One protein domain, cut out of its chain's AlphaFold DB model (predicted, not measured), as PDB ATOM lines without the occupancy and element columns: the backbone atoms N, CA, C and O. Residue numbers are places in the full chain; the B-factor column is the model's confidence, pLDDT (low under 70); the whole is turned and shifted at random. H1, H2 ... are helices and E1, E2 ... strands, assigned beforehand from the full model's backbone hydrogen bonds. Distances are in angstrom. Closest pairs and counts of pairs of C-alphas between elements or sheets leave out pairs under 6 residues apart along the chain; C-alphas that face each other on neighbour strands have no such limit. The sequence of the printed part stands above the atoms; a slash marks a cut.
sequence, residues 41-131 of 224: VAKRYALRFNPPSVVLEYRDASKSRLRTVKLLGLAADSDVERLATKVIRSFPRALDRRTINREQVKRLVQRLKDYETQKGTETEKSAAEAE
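This is residues 41 to 131 of the 224 residues of the protein "Centrosomal protein of 19 kDa" of Pyramimonas obovata (UniProt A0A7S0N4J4). A twisted three-stranded sheet has two helices over one face and no named element on the other, and the longer helix, H2, runs past the sheet so that residues 118 to 131 stick out as an arm. The 91 printed residues hold E1, E2, E3, H1 and H2 in chain order, a mixed class. The sheet, order E1 - E2 - E3, is an antiparallel meander, each strand the antiparallel neighbour of the one before. The whole is loose, with a radius of gyration of the C-alphas of 15.5 A, and spans 56 by 25 by 16 A, the arm adding to its length.

The hairpin of E1, residues 41 to 49, and E2, residues 52 to 60, has N 46 and O 55 within hydrogen-bond range at 2.8 A. E2 also forms a hairpin with E3, residues 63 to 70, where N 56 and O 67 are 2.8 A apart. The sheet is only just strongly twisted, its C-alphas lying up to 4.3 A off the best plane. H2, residues 102 to 131, is over E1 and E2 at a height over the sheet of 7.5 A and runs along the strands, at 4 degrees to E1 on the local plane. Its closest C-alphas to E2 are Leu 112 and Pro 52, 6.6 A. On the same face, H1, residues 80 to 90, is over E2 and E3 at 10.8 A, only just slantwise to the strands, at 33 degrees to E2 on the local plane. Its closest C-alphas to E3 are Val 87 and Val 69, 6.5 A. H1 and residues 102 to 110 of H2 touch, the closest C-alphas being Ala 84 and Lys 106 at 5.3 A, at a steep tilt of 63 degrees, opposite ways. In H1 and H2 every O i to N i+4 pair is within hydrogen-bond range.

E1 begins at C-alpha 41 (152.438, 166.250, 188.858) and measures 24.7 A, E2 25.2 A, E3 22.8 A and H1 15.4 A. H2 measures 43.8 A and ends at C-alpha 131 (167.171, 118.951, 202.953).

The C-alphas of Ala 61 and Glu 131 are the farthest apart, 56.4 A. The printed part has no cut, and the link H1 to H2 is long. Confidence is under 70 at residues 73, 96 to 98 and 120 to 131.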
ATOM      1  N   VAL A  41     152.380 167.094 190.063       83.94
ATOM      2  CA  VAL A  41     152.438 166.250 188.858       83.94
ATOM      3  C   VAL A  41     153.198 164.959 189.152       83.94
ATOM      4  O   VAL A  41     154.311 164.986 189.686       83.94
ATOM      5  N   ALA A  42     152.595 163.821 188.801       84.94
ATOM      6  CA  ALA A  42     153.250 162.516 188.834       84.94
ATOM      7  C   ALA A  42     154.289 162.439 187.711       84.94
ATOM      8  O   ALA A  42     153.980 162.777 186.573       84.94
ATOM      9  N   LYS A  43     155.502 161.979 188.021       85.19
ATOM     10  CA  LYS A  43     156.567 161.794 187.027       85.19
ATOM     11  C   LYS A  43     156.759 160.327 186.681       85.19
ATOM     12  O   LYS A  43     156.559 159.921 185.544       85.19
ATOM     13  N   ARG A  44     157.159 159.531 187.674       87.75
ATOM     14  CA  ARG A  44     157.622 158.159 187.464       87.75
ATOM     15  C   ARG A  44     157.073 157.223 188.526       87.75
ATOM     16  O   ARG A  44     156.940 157.592 189.693       87.75
ATOM     17  N   TYR A  45     156.803 155.995 188.103       89.94
ATOM     18  CA  TYR A  45     156.487 154.883 188.986       89.94
ATOM     19  C   TYR A  45     157.669 153.924 189.023       89.94
ATOM     20  O   TYR A  45     158.244 153.613 187.983       89.94
ATOM     21  N   ALA A  46     157.996 153.430 190.208       90.75
ATOM     22  CA  ALA A  46     159.008 152.406 190.395       90.75
ATOM     23  C   ALA A  46     158.477 151.283 191.289       90.75
ATOM     24  O   ALA A  46     157.581 151.479 192.117       90.75
ATOM     25  N   LEU A  47     159.042 150.095 191.101       92.75
ATOM     26  CA  LEU A  47     158.794 148.922 191.925       92.75
ATOM     27  C   LEU A  47     160.016 148.660 192.789       92.75
ATOM     28  O   LEU A  47     161.147 148.772 192.329       92.75
ATOM     29  N   ARG A  48     159.778 148.272 194.035       91.19
ATOM     30  CA  ARG A  48     160.787 147.668 194.893       91.19
ATOM     31  C   ARG A  48     160.276 146.304 195.305       91.19
ATOM     32  O   ARG A  48     159.167 146.218 195.817       91.19
ATOM     33  N   PHE A  49     161.080 145.272 195.106       87.19
ATOM     34  CA  PHE A  49     160.676 143.895 195.386       87.19
ATOM     35  C   PHE A  49     160.951 143.472 196.838       87.19
ATOM     36  O   PHE A  49     160.244 142.625 197.364       87.19
ATOM     37  N   ASN A  50     161.902 144.110 197.537       84.38
ATOM     38  CA  ASN A  50     162.203 143.813 198.942       84.38
ATOM     39  C   ASN A  50     162.317 145.093 199.806       84.38
ATOM     40  O   ASN A  50     163.253 145.874 199.617       84.38
ATOM     41  N   PRO A  51     161.385 145.357 200.745       83.81
ATOM     42  CA  PRO A  51     160.045 144.771 200.837       83.81
ATOM     43  C   PRO A  51     159.167 145.230 199.655       83.81
ATOM     44  O   PRO A  51     159.346 146.374 199.199       83.81
ATOM     45  N   PRO A  52     158.195 144.415 199.197       88.75
ATOM     46  CA  PRO A  52     157.357 144.718 198.039       88.75
ATOM     47  C   PRO A  52     156.659 146.070 198.211       88.75
ATOM     48  O   PRO A  52     155.857 146.286 199.124       88.75
ATOM     49  N   SER A  53     157.031 147.043 197.383       89.88
ATOM     50  CA  SER A  53     156.589 148.431 197.494       89.88
ATOM     51  C   SER A  53     156.438 149.080 196.122       89.88
ATOM     52  O   SER A  53     157.288 148.915 195.251       89.88
ATOM     53  N   VAL A  54     155.404 149.903 195.966       91.12
ATOM     54  CA  VAL A  54     155.257 150.813 194.822       91.12
ATOM     55  C   VAL A  54     155.765 152.188 195.237       91.12
ATOM     56  O   VAL A  54     155.377 152.713 196.284       91.12
ATOM     57  N   VAL A  55     156.645 152.775 194.435       90.88
ATOM     58  CA  VAL A  55     157.212 154.106 194.658       90.88
ATOM     59  C   VAL A  55     156.688 155.051 193.586       90.88
ATOM     60  O   VAL A  55     156.759 154.750 192.399       90.88
ATOM     61  N   LEU A  56     156.160 156.193 194.013       90.12
ATOM     62  CA  LEU A  56     155.730 157.278 193.141       90.12
ATOM     63  C   LEU A  56     156.654 158.476 193.327       90.12
ATOM     64  O   LEU A  56     156.738 159.034 194.422       90.12
ATOM     65  N   GLU A  57     157.301 158.889 192.248       90.69
ATOM     66  CA  GLU A  57     158.021 160.151 192.161       90.69
ATOM     67  C   GLU A  57     157.079 161.231 191.621       90.69
ATOM     68  O   GLU A  57     156.492 161.079 190.545       90.69
ATOM     69  N   TYR A  58     156.918 162.321 192.364       89.06
ATOM     70  CA  TYR A  58     156.072 163.449 191.983       89.06
ATOM     71  C   TYR A  58     156.769 164.778 192.260       89.06
ATOM     72  O   TYR A  58     157.611 164.876 193.152       89.06
ATOM     73  N   ARG A  59     156.426 165.815 191.498       86.44
ATOM     74  CA  ARG A  59     156.905 167.183 191.729       86.44
ATOM     75  C   ARG A  59     155.791 167.987 192.389       86.44
ATOM     76  O   ARG A  59     154.677 168.015 191.882       86.44
ATOM     77  N   ASP A  60     156.104 168.613 193.516       84.88
ATOM     78  CA  ASP A  60     155.232 169.536 194.245       84.88
ATOM     79  C   ASP A  60     155.861 170.927 194.187       84.88
ATOM     80  O   ASP A  60     156.977 171.059 194.683       84.88
ATOM     81  N   ALA A  61     155.171 171.903 193.578       76.12
ATOM     82  CA  ALA A  61     155.500 173.331 193.390       76.12
ATOM     83  C   ALA A  61     156.938 173.686 192.929       76.12
ATOM     84  O   ALA A  61     157.112 174.384 191.939       76.12
ATOM     85  N   SER A  62     157.973 173.202 193.610       75.38
ATOM     86  CA  SER A  62     159.394 173.419 193.323       75.38
ATOM     87  C   SER A  62     160.308 172.218 193.619       75.38
ATOM     88  O   SER A  62     161.469 172.234 193.219       75.38
ATOM     89  N   LYS A  63     159.833 171.152 194.284       83.62
ATOM     90  CA  LYS A  63     160.672 170.018 194.725       83.62
ATOM     91  C   LYS A  63     160.138 168.675 194.235       83.62
ATOM     92  O   LYS A  63     158.928 168.440 194.235       83.62
ATOM     93  N   SER A  64     161.038 167.775 193.836       85.81
ATOM     94  CA  SER A  64     160.712 166.360 193.637       85.81
ATOM     95  C   SER A  64     160.566 165.666 194.990       85.81
ATOM     96  O   SER A  64     161.291 165.942 195.947       85.81
ATOM     97  N   ARG A  65     159.585 164.777 195.089       87.62
ATOM     98  CA  ARG A  65     159.288 163.984 196.275       87.62
ATOM     99  C   ARG A  65     159.032 162.546 195.863       87.62
ATOM    100  O   ARG A  65     158.436 162.277 194.823       87.62
ATOM    101  N   LEU A  66     159.439 161.631 196.727       90.38
ATOM    102  CA  LEU A  66     159.199 160.203 196.578       90.38
ATOM    103  C   LEU A  66     158.172 159.768 197.621       90.38
ATOM    104  O   LEU A  66     158.293 160.085 198.805       90.38
ATOM    105  N   ARG A  67     157.145 159.034 197.192       87.12
ATOM    106  CA  ARG A  67     156.196 158.366 198.084       87.12
ATOM    107  C   ARG A  67     156.296 156.867 197.893       87.12
ATOM    108  O   ARG A  67     155.932 156.351 196.844       87.12
ATOM    109  N   THR A  68     156.724 156.169 198.935       90.56
ATOM    110  CA  THR A  68     156.758 154.706 198.961       90.56
ATOM    111  C   THR A  68     155.512 154.153 199.640       90.56
ATOM    112  O   THR A  68     155.138 154.588 200.731       90.56
ATOM    113  N   VAL A  69     154.890 153.164 199.008       90.00
ATOM    114  CA  VAL A  69     153.716 152.448 199.502       90.00
ATOM    115  C   VAL A  69     154.082 150.978 199.608       90.00
ATOM    116  O   VAL A  69     154.280 150.315 198.595       90.00
ATOM    117  N   LYS A  70     154.203 150.474 200.838       89.06
ATOM    118  CA  LYS A  70     154.498 149.061 201.091       89.06
ATOM    119  C   LYS A  70     153.232 148.231 200.882       89.06
ATOM    120  O   LYS A  70     152.179 148.562 201.433       89.06
ATOM    121  N   LEU A  71     153.345 147.156 200.117       82.69
ATOM    122  CA  LEU A  71     152.292 146.169 199.920       82.69
ATOM    123  C   LEU A  71     152.595 144.969 200.814       82.69
ATOM    124  O   LEU A  71     153.293 144.044 200.429       82.69
ATOM    125  N   LEU A  72     152.111 145.033 202.053       74.81
ATOM    126  CA  LEU A  72     152.235 143.940 203.014       74.81
ATOM    127  C   LEU A  72     151.136 142.902 202.735       74.81
ATOM    128  O   LEU A  72     149.966 143.281 202.649       74.81
ATOM    129  N   GLY A  73     151.510 141.624 202.612       69.94
ATOM    130  CA  GLY A  73     150.572 140.508 202.432       69.94
ATOM    131  C   GLY A  73     150.130 140.258 200.984       69.94
ATOM    132  O   GLY A  73     148.938 140.108 200.728       69.94
ATOM    133  N   LEU A  74     151.068 140.229 200.034       70.62
ATOM    134  CA  LEU A  74     150.815 139.802 198.651       70.62
ATOM    135  C   LEU A  74     150.678 138.272 198.589       70.62
ATOM    136  O   LEU A  74     151.585 137.572 198.161       70.62
ATOM    137  N   ALA A  75     149.549 137.748 199.062       70.81
ATOM    138  CA  ALA A  75     149.212 136.338 198.897       70.81
ATOM    139  C   ALA A  75     148.757 136.044 197.451       70.81
ATOM    140  O   ALA A  75     148.316 136.948 196.725       70.81
ATOM    141  N   ALA A  76     148.841 134.779 197.026       70.00
ATOM    142  CA  ALA A  76     148.473 134.340 195.675       70.00
ATOM    143  C   ALA A  76     146.995 134.618 195.323       70.00
ATOM    144  O   ALA A  76     146.654 134.833 194.160       70.00
ATOM    145  N   ASP A  77     146.121 134.711 196.319       75.94
ATOM    146  CA  ASP A  77     144.693 135.018 196.191       75.94
ATOM    147  C   ASP A  77     144.372 136.521 196.293       75.94
ATOM    148  O   ASP A  77     143.232 136.932 196.080       75.94
ATOM    149  N   SER A  78     145.367 137.369 196.580       80.69
ATOM    150  CA  SER A  78     145.132 138.799 196.785       80.69
ATOM    151  C   SER A  78     144.565 139.481 195.532       80.69
ATOM    152  O   SER A  78     145.051 139.299 194.408       80.69
ATOM    153  N   ASP A  79     143.520 140.286 195.740       86.62
ATOM    154  CA  ASP A  79     142.832 141.025 194.684       86.62
ATOM    155  C   ASP A  79     143.636 142.269 194.268       86.62
ATOM    156  O   ASP A  79     143.803 143.240 195.019       86.62
ATOM    157  N   VAL A  80     144.110 142.235 193.026       87.88
ATOM    158  CA  VAL A  80     144.974 143.241 192.402       87.88
ATOM    159  C   VAL A  80     144.277 144.600 192.311       87.88
ATOM    160  O   VAL A  80     144.919 145.638 192.488       87.88
ATOM    161  N   GLU A  81     142.961 144.631 192.086       89.31
ATOM    162  CA  GLU A  81     142.221 145.889 191.920       89.31
ATOM    163  C   GLU A  81     142.048 146.629 193.244       89.31
ATOM    164  O   GLU A  81     142.223 147.854 193.326       89.31
ATOM    165  N   ARG A  82     141.773 145.883 194.317       87.81
ATOM    166  CA  ARG A  82     141.708 146.434 195.676       87.81
ATOM    167  C   ARG A  82     143.058 146.988 196.107       87.81
ATOM    168  O   ARG A  82     143.118 148.090 196.660       87.81
ATOM    169  N   LEU A  83     144.140 146.266 195.819       87.75
ATOM    170  CA  LEU A  83     145.499 146.710 196.118       87.75
ATOM    171  C   LEU A  83     145.872 147.969 195.328       87.75
ATOM    172  O   LEU A  83     146.327 148.943 195.930       87.75
ATOM    173  N   ALA A  84     145.595 148.015 194.024       89.00
ATOM    174  CA  ALA A  84     145.819 149.208 193.207       89.00
ATOM    175  C   ALA A  84     145.029 150.417 193.739       89.00
ATOM    176  O   ALA A  84     145.570 151.518 193.868       89.00
ATOM    177  N   THR A  85     143.775 150.213 194.148       88.31
ATOM    178  CA  THR A  85     142.946 151.271 194.747       88.31
ATOM    179  C   THR A  85     143.522 151.769 196.075       88.31
ATOM    180  O   THR A  85     143.526 152.976 196.339       88.31
ATOM    181  N   LYS A  86     144.053 150.865 196.908       86.75
ATOM    182  CA  LYS A  86     144.727 151.204 198.171       86.75
ATOM    183  C   LYS A  86     145.992 152.030 197.926       86.75
ATOM    184  O   LYS A  86     146.209 153.021 198.626       86.75
ATOM    185  N   VAL A  87     146.776 151.670 196.908       87.50
ATOM    186  CA  VAL A  87     147.967 152.420 196.482       87.50
ATOM    187  C   VAL A  87     147.578 153.827 196.041       87.50
ATOM    188  O   VAL A  87     148.102 154.797 196.587       87.50
ATOM    189  N   ILE A  88     146.583 153.959 195.163       87.75
ATOM    190  CA  ILE A  88     146.114 155.263 194.676       87.75
ATOM    191  C   ILE A  88     145.604 156.141 195.824       87.75
ATOM    192  O   ILE A  88     145.913 157.327 195.886       87.75
ATOM    193  N   ARG A  89     144.865 155.565 196.779       85.88
ATOM    194  CA  ARG A  89     144.355 156.291 197.954       85.88
ATOM    195  C   ARG A  89     145.466 156.789 198.883       85.88
ATOM    196  O   ARG A  89     145.248 157.742 199.626       85.88
ATOM    197  N   SER A  90     146.620 156.129 198.877       84.88
ATOM    198  CA  SER A  90     147.760 156.509 199.710       84.88
ATOM    199  C   SER A  90     148.578 157.665 199.125       84.88
ATOM    200  O   SER A  90     149.321 158.318 199.864       84.88
ATOM    201  N   PHE A  91     148.434 157.946 197.827       84.38
ATOM    202  CA  PHE A  91     149.081 159.084 197.191       84.38
ATOM    203  C   PHE A  91     148.475 160.414 197.672       84.38
ATOM    204  O   PHE A  91     147.321 160.451 198.110       84.38
ATOM    205  N   PRO A  92     149.254 161.514 197.672       79.94
ATOM    206  CA  PRO A  92     148.743 162.822 198.068       79.94
ATOM    207  C   PRO A  92     147.502 163.196 197.253       79.94
ATOM    208  O   PRO A  92     147.510 163.058 196.036       79.94
ATOM    209  N   ARG A  93     146.457 163.716 197.911       72.19
ATOM    210  CA  ARG A  93     145.190 164.100 197.255       72.19
ATOM    211  C   ARG A  93     145.352 165.160 196.162       72.19
ATOM    212  O   ARG A  93     144.482 165.258 195.315       72.19
ATOM    213  N   ALA A  94     146.443 165.926 196.200       70.31
ATOM    214  CA  ALA A  94     146.791 166.900 195.168       70.31
ATOM    215  C   ALA A  94     147.242 166.242 193.849       70.31
ATOM    216  O   ALA A  94     147.182 166.876 192.802       70.31
ATOM    217  N   LEU A  95     147.670 164.972 193.881       71.19
ATOM    218  CA  LEU A  95     147.798 164.156 192.679       71.19
ATOM    219  C   LEU A  95     146.424 163.585 192.358       71.19
ATOM    220  O   LEU A  95     145.998 162.566 192.907       71.19
ATOM    221  N   ASP A  96     145.705 164.287 191.494       63.88
ATOM    222  CA  ASP A  96     144.371 163.870 191.109       63.88
ATOM    223  C   ASP A  96     144.365 162.520 190.389       63.88
ATOM    224  O   ASP A  96     145.270 162.141 189.645       63.88
ATOM    225  N   ARG A  97     143.234 161.825 190.513       62.00
ATOM    226  CA  ARG A  97     142.921 160.567 189.807       62.00
ATOM    227  C   ARG A  97     143.034 160.662 188.278       62.00
ATOM    228  O   ARG A  97     142.950 159.631 187.621       62.00
ATOM    229  N   ARG A  98     143.152 161.878 187.734       64.62
ATOM    230  CA  ARG A  98     143.305 162.177 186.307       64.62
ATOM    231  C   ARG A  98     144.760 162.092 185.838       64.62
ATOM    232  O   ARG A  98     144.982 161.746 184.687       64.62
ATOM    233  N   THR A  99     145.735 162.376 186.706       71.44
ATOM    234  CA  THR A  99     147.169 162.263 186.373       71.44
ATOM    235  C   THR A  99     147.707 160.859 186.635       71.44
ATOM    236  O   THR A  99     148.677 160.430 186.015       71.44
ATOM    237  N   ILE A 100     147.063 160.117 187.536       80.25
ATOM    238  CA  ILE A 100     147.480 158.766 187.903       80.25
ATOM    239  C   ILE A 100     146.773 157.743 187.016       80.25
ATOM    240  O   ILE A 100     145.576 157.489 187.171       80.25
ATOM    241  N   ASN A 101     147.526 157.105 186.120       85.19
ATOM    242  CA  ASN A 101     147.005 156.018 185.303       85.19
ATOM    243  C   ASN A 101     146.744 154.774 186.173       85.19
ATOM    244  O   ASN A 101     147.664 154.118 186.670       85.19
ATOM    245  N   ARG A 102     145.464 154.434 186.352       87.06
ATOM    246  CA  ARG A 102     145.037 153.288 187.168       87.06
ATOM    247  C   ARG A 102     145.496 151.953 186.599       87.06
ATOM    248  O   ARG A 102     145.859 151.068 187.370       87.06
ATOM    249  N   GLU A 103     145.502 151.810 185.278       89.75
ATOM    250  CA  GLU A 103     145.955 150.586 184.618       89.75
ATOM    251  C   GLU A 103     147.446 150.369 184.835       89.75
ATOM    252  O   GLU A 103     147.879 149.249 185.092       89.75
ATOM    253  N   GLN A 104     148.227 151.451 184.803       89.00
ATOM    254  CA  GLN A 104     149.653 151.388 185.093       89.00
ATOM    255  C   GLN A 104     149.894 150.891 186.521       89.00
ATOM    256  O   GLN A 104     150.640 149.935 186.713       89.00
ATOM    257  N   VAL A 105     149.207 151.458 187.518       89.44
ATOM    258  CA  VAL A 105     149.314 150.990 188.912       89.44
ATOM    259  C   VAL A 105     148.855 149.534 189.052       89.44
ATOM    260  O   VAL A 105     149.511 148.760 189.744       89.44
ATOM    261  N   LYS A 106     147.788 149.122 188.355       91.94
ATOM    262  CA  LYS A 106     147.326 147.723 188.327       91.94
ATOM    263  C   LYS A 106     148.412 146.779 187.798       91.94
ATOM    264  O   LYS A 106     148.703 145.776 188.444       91.94
ATOM    265  N   ARG A 107     149.064 147.123 186.682       92.81
ATOM    266  CA  ARG A 107     150.176 146.337 186.107       92.81
ATOM    267  C   ARG A 107     151.371 146.245 187.055       92.81
ATOM    268  O   ARG A 107     151.994 145.195 187.152       92.81
ATOM    269  N   LEU A 108     151.678 147.325 187.770       90.69
ATOM    270  CA  LEU A 108     152.757 147.356 188.760       90.69
ATOM    271  C   LEU A 108     152.476 146.416 189.938       90.69
ATOM    272  O   LEU A 108     153.351 145.656 190.342       90.69
ATOM    273  N   VAL A 109     151.246 146.429 190.453       90.62
ATOM    274  CA  VAL A 109     150.817 145.508 191.514       90.62
ATOM    275  C   VAL A 109     150.823 144.058 191.022       90.62
ATOM    276  O   VAL A 109     151.289 143.188 191.751       90.62
ATOM    277  N   GLN A 110     150.374 143.801 189.788       91.31
ATOM    278  CA  GLN A 110     150.420 142.466 189.184       91.31
ATOM    279  C   GLN A 110     151.857 141.932 189.122       91.31
ATOM    280  O   GLN A 110     152.122 140.856 189.639       91.31
ATOM    281  N   ARG A 111     152.802 142.723 188.599       90.69
ATOM    282  CA  ARG A 111     154.219 142.326 188.527       90.69
ATOM    283  C   ARG A 111     154.825 142.021 189.897       90.69
ATOM    284  O   ARG A 111     155.623 141.101 190.014       90.69
ATOM    285  N   LEU A 112     154.457 142.781 190.934       89.06
ATOM    286  CA  LEU A 112     154.898 142.486 192.302       89.06
ATOM    287  C   LEU A 112     154.337 141.150 192.811       89.06
ATOM    288  O   LEU A 112     155.051 140.418 193.487       89.06
ATOM    289  N   LYS A 113     153.084 140.824 192.479       88.56
ATOM    290  CA  LYS A 113     152.451 139.552 192.850       88.56
ATOM    291  C   LYS A 113     153.086 138.362 192.127       88.56
ATOM    292  O   LYS A 113     153.355 137.339 192.754       88.56
ATOM    293  N   ASP A 114     153.352 138.510 190.832       88.31
ATOM    294  CA  ASP A 114     154.001 137.474 190.027       88.31
ATOM    295  C   ASP A 114     155.405 137.174 190.581       88.31
ATOM    296  O   ASP A 114     155.768 136.012 190.749       88.31
ATOM    297  N   TYR A 115     156.147 138.217 190.972       87.31
ATOM    298  CA  TYR A 115     157.459 138.076 191.603       87.31
ATOM    299  C   TYR A 115     157.404 137.378 192.971       87.31
ATOM    300  O   TYR A 115     158.203 136.485 193.224       87.31
ATOM    301  N   GLU A 116     156.463 137.733 193.855       84.19
ATOM    302  CA  GLU A 116     156.307 137.042 195.153       84.19
ATOM    303  C   GLU A 116     155.935 135.560 194.974       84.19
ATOM    304  O   GLU A 116     156.415 134.703 195.714       84.19
ATOM    305  N   THR A 117     155.143 135.241 193.946       83.81
ATOM    306  CA  THR A 117     154.787 133.852 193.614       83.81
ATOM    307  C   THR A 117     156.010 133.070 193.126       83.81
ATOM    308  O   THR A 117     156.253 131.957 193.587       83.81
ATOM    309  N   GLN A 118     156.820 133.663 192.242       80.31
ATOM    310  CA  GLN A 118     158.057 133.047 191.741       80.31
ATOM    311  C   GLN A 118     159.092 132.864 192.854       80.31
ATOM    312  O   GLN A 118     159.653 131.777 192.997       80.31
ATOM    313  N   LYS A 119     159.261 133.876 193.713       78.19
ATOM    314  CA  LYS A 119     160.137 133.816 194.886       78.19
ATOM    315  C   LYS A 119     159.771 132.650 195.807       78.19
ATOM    316  O   LYS A 119     160.661 131.923 196.235       78.19
ATOM    317  N   GLY A 120     158.481 132.425 196.078       66.62
ATOM    318  CA  GLY A 120     158.023 131.259 196.845       66.62
ATOM    319  C   GLY A 120     158.460 129.931 196.215       66.62
ATOM    320  O   GLY A 120     159.038 129.088 196.894       66.62
ATOM    321  N   THR A 121     158.294 129.782 194.897       60.44
ATOM    322  CA  THR A 121     158.654 128.540 194.187       60.44
ATOM    323  C   THR A 121     160.161 128.288 194.075       60.44
ATOM    324  O   THR A 121     160.585 127.136 194.092       60.44
ATOM    325  N   GLU A 122     160.986 129.333 193.982       59.50
ATOM    326  CA  GLU A 122     162.451 129.200 193.987       59.50
ATOM    327  C   GLU A 122     162.974 128.850 195.383       59.50
ATOM    328  O   GLU A 122     163.893 128.040 195.518       59.50
ATOM    329  N   THR A 123     162.352 129.397 196.433       55.66
ATOM    330  CA  THR A 123     162.716 129.077 197.820       55.66
ATOM    331  C   THR A 123     162.306 127.647 198.188       55.66
ATOM    332  O   THR A 123     163.041 126.975 198.895       55.66
ATOM    333  N   GLU A 124     161.183 127.133 197.673       54.53
ATOM    334  CA  GLU A 124     160.761 125.741 197.899       54.53
ATOM    335  C   GLU A 124     161.580 124.724 197.085       54.53
ATOM    336  O   GLU A 124     161.911 123.661 197.605       54.53
ATOM    337  N   LYS A 125     161.981 125.048 195.846       52.88
ATOM    338  CA  LYS A 125     162.899 124.199 195.058       52.88
ATOM    339  C   LYS A 125     164.298 124.143 195.673       52.88
ATOM    340  O   LYS A 125     164.859 123.060 195.793       52.88
ATOM    341  N   SER A 126     164.816 125.281 196.138       52.69
ATOM    342  CA  SER A 126     166.106 125.333 196.840       52.69
ATOM    343  C   SER A 126     166.043 124.779 198.270       52.69
ATOM    344  O   SER A 126     167.047 124.269 198.754       52.69
ATOM    345  N   ALA A 127     164.884 124.803 198.942       52.03
ATOM    346  CA  ALA A 127     164.691 124.136 200.234       52.03
ATOM    347  C   ALA A 127     164.571 122.608 200.094       52.03
ATOM    348  O   ALA A 127     165.124 121.884 200.919       52.03
ATOM    349  N   ALA A 128     163.932 122.108 199.029       50.06
ATOM    350  CA  ALA A 128     163.947 120.682 198.694       50.06
ATOM    351  C   ALA A 128     165.360 120.187 198.317       50.06
ATOM    352  O   ALA A 128     165.718 119.060 198.650       50.06
ATOM    353  N   GLU A 129     166.196 121.032 197.700       49.19
ATOM    354  CA  GLU A 129     167.632 120.760 197.509       49.19
ATOM    355  C   GLU A 129     168.459 120.904 198.802       49.19
ATOM    356  O   GLU A 129     169.496 120.255 198.947       49.19
ATOM    357  N   ALA A 130     168.019 121.717 199.769       47.62
ATOM    358  CA  ALA A 130     168.735 121.932 201.028       47.62
ATOM    359  C   ALA A 130     168.519 120.817 202.066       47.62
ATOM    360  O   ALA A 130     169.427 120.566 202.859       47.62
ATOM    361  N   GLU A 131     167.387 120.104 202.053       48.09
ATOM    362  CA  GLU A 131     167.171 118.951 202.953       48.09
ATOM    363  C   GLU A 131     168.021 117.721 202.581       48.09
ATOM    364  O   GLU A 131     168.229 116.843 203.415       48.09
TER     365      GLU A 131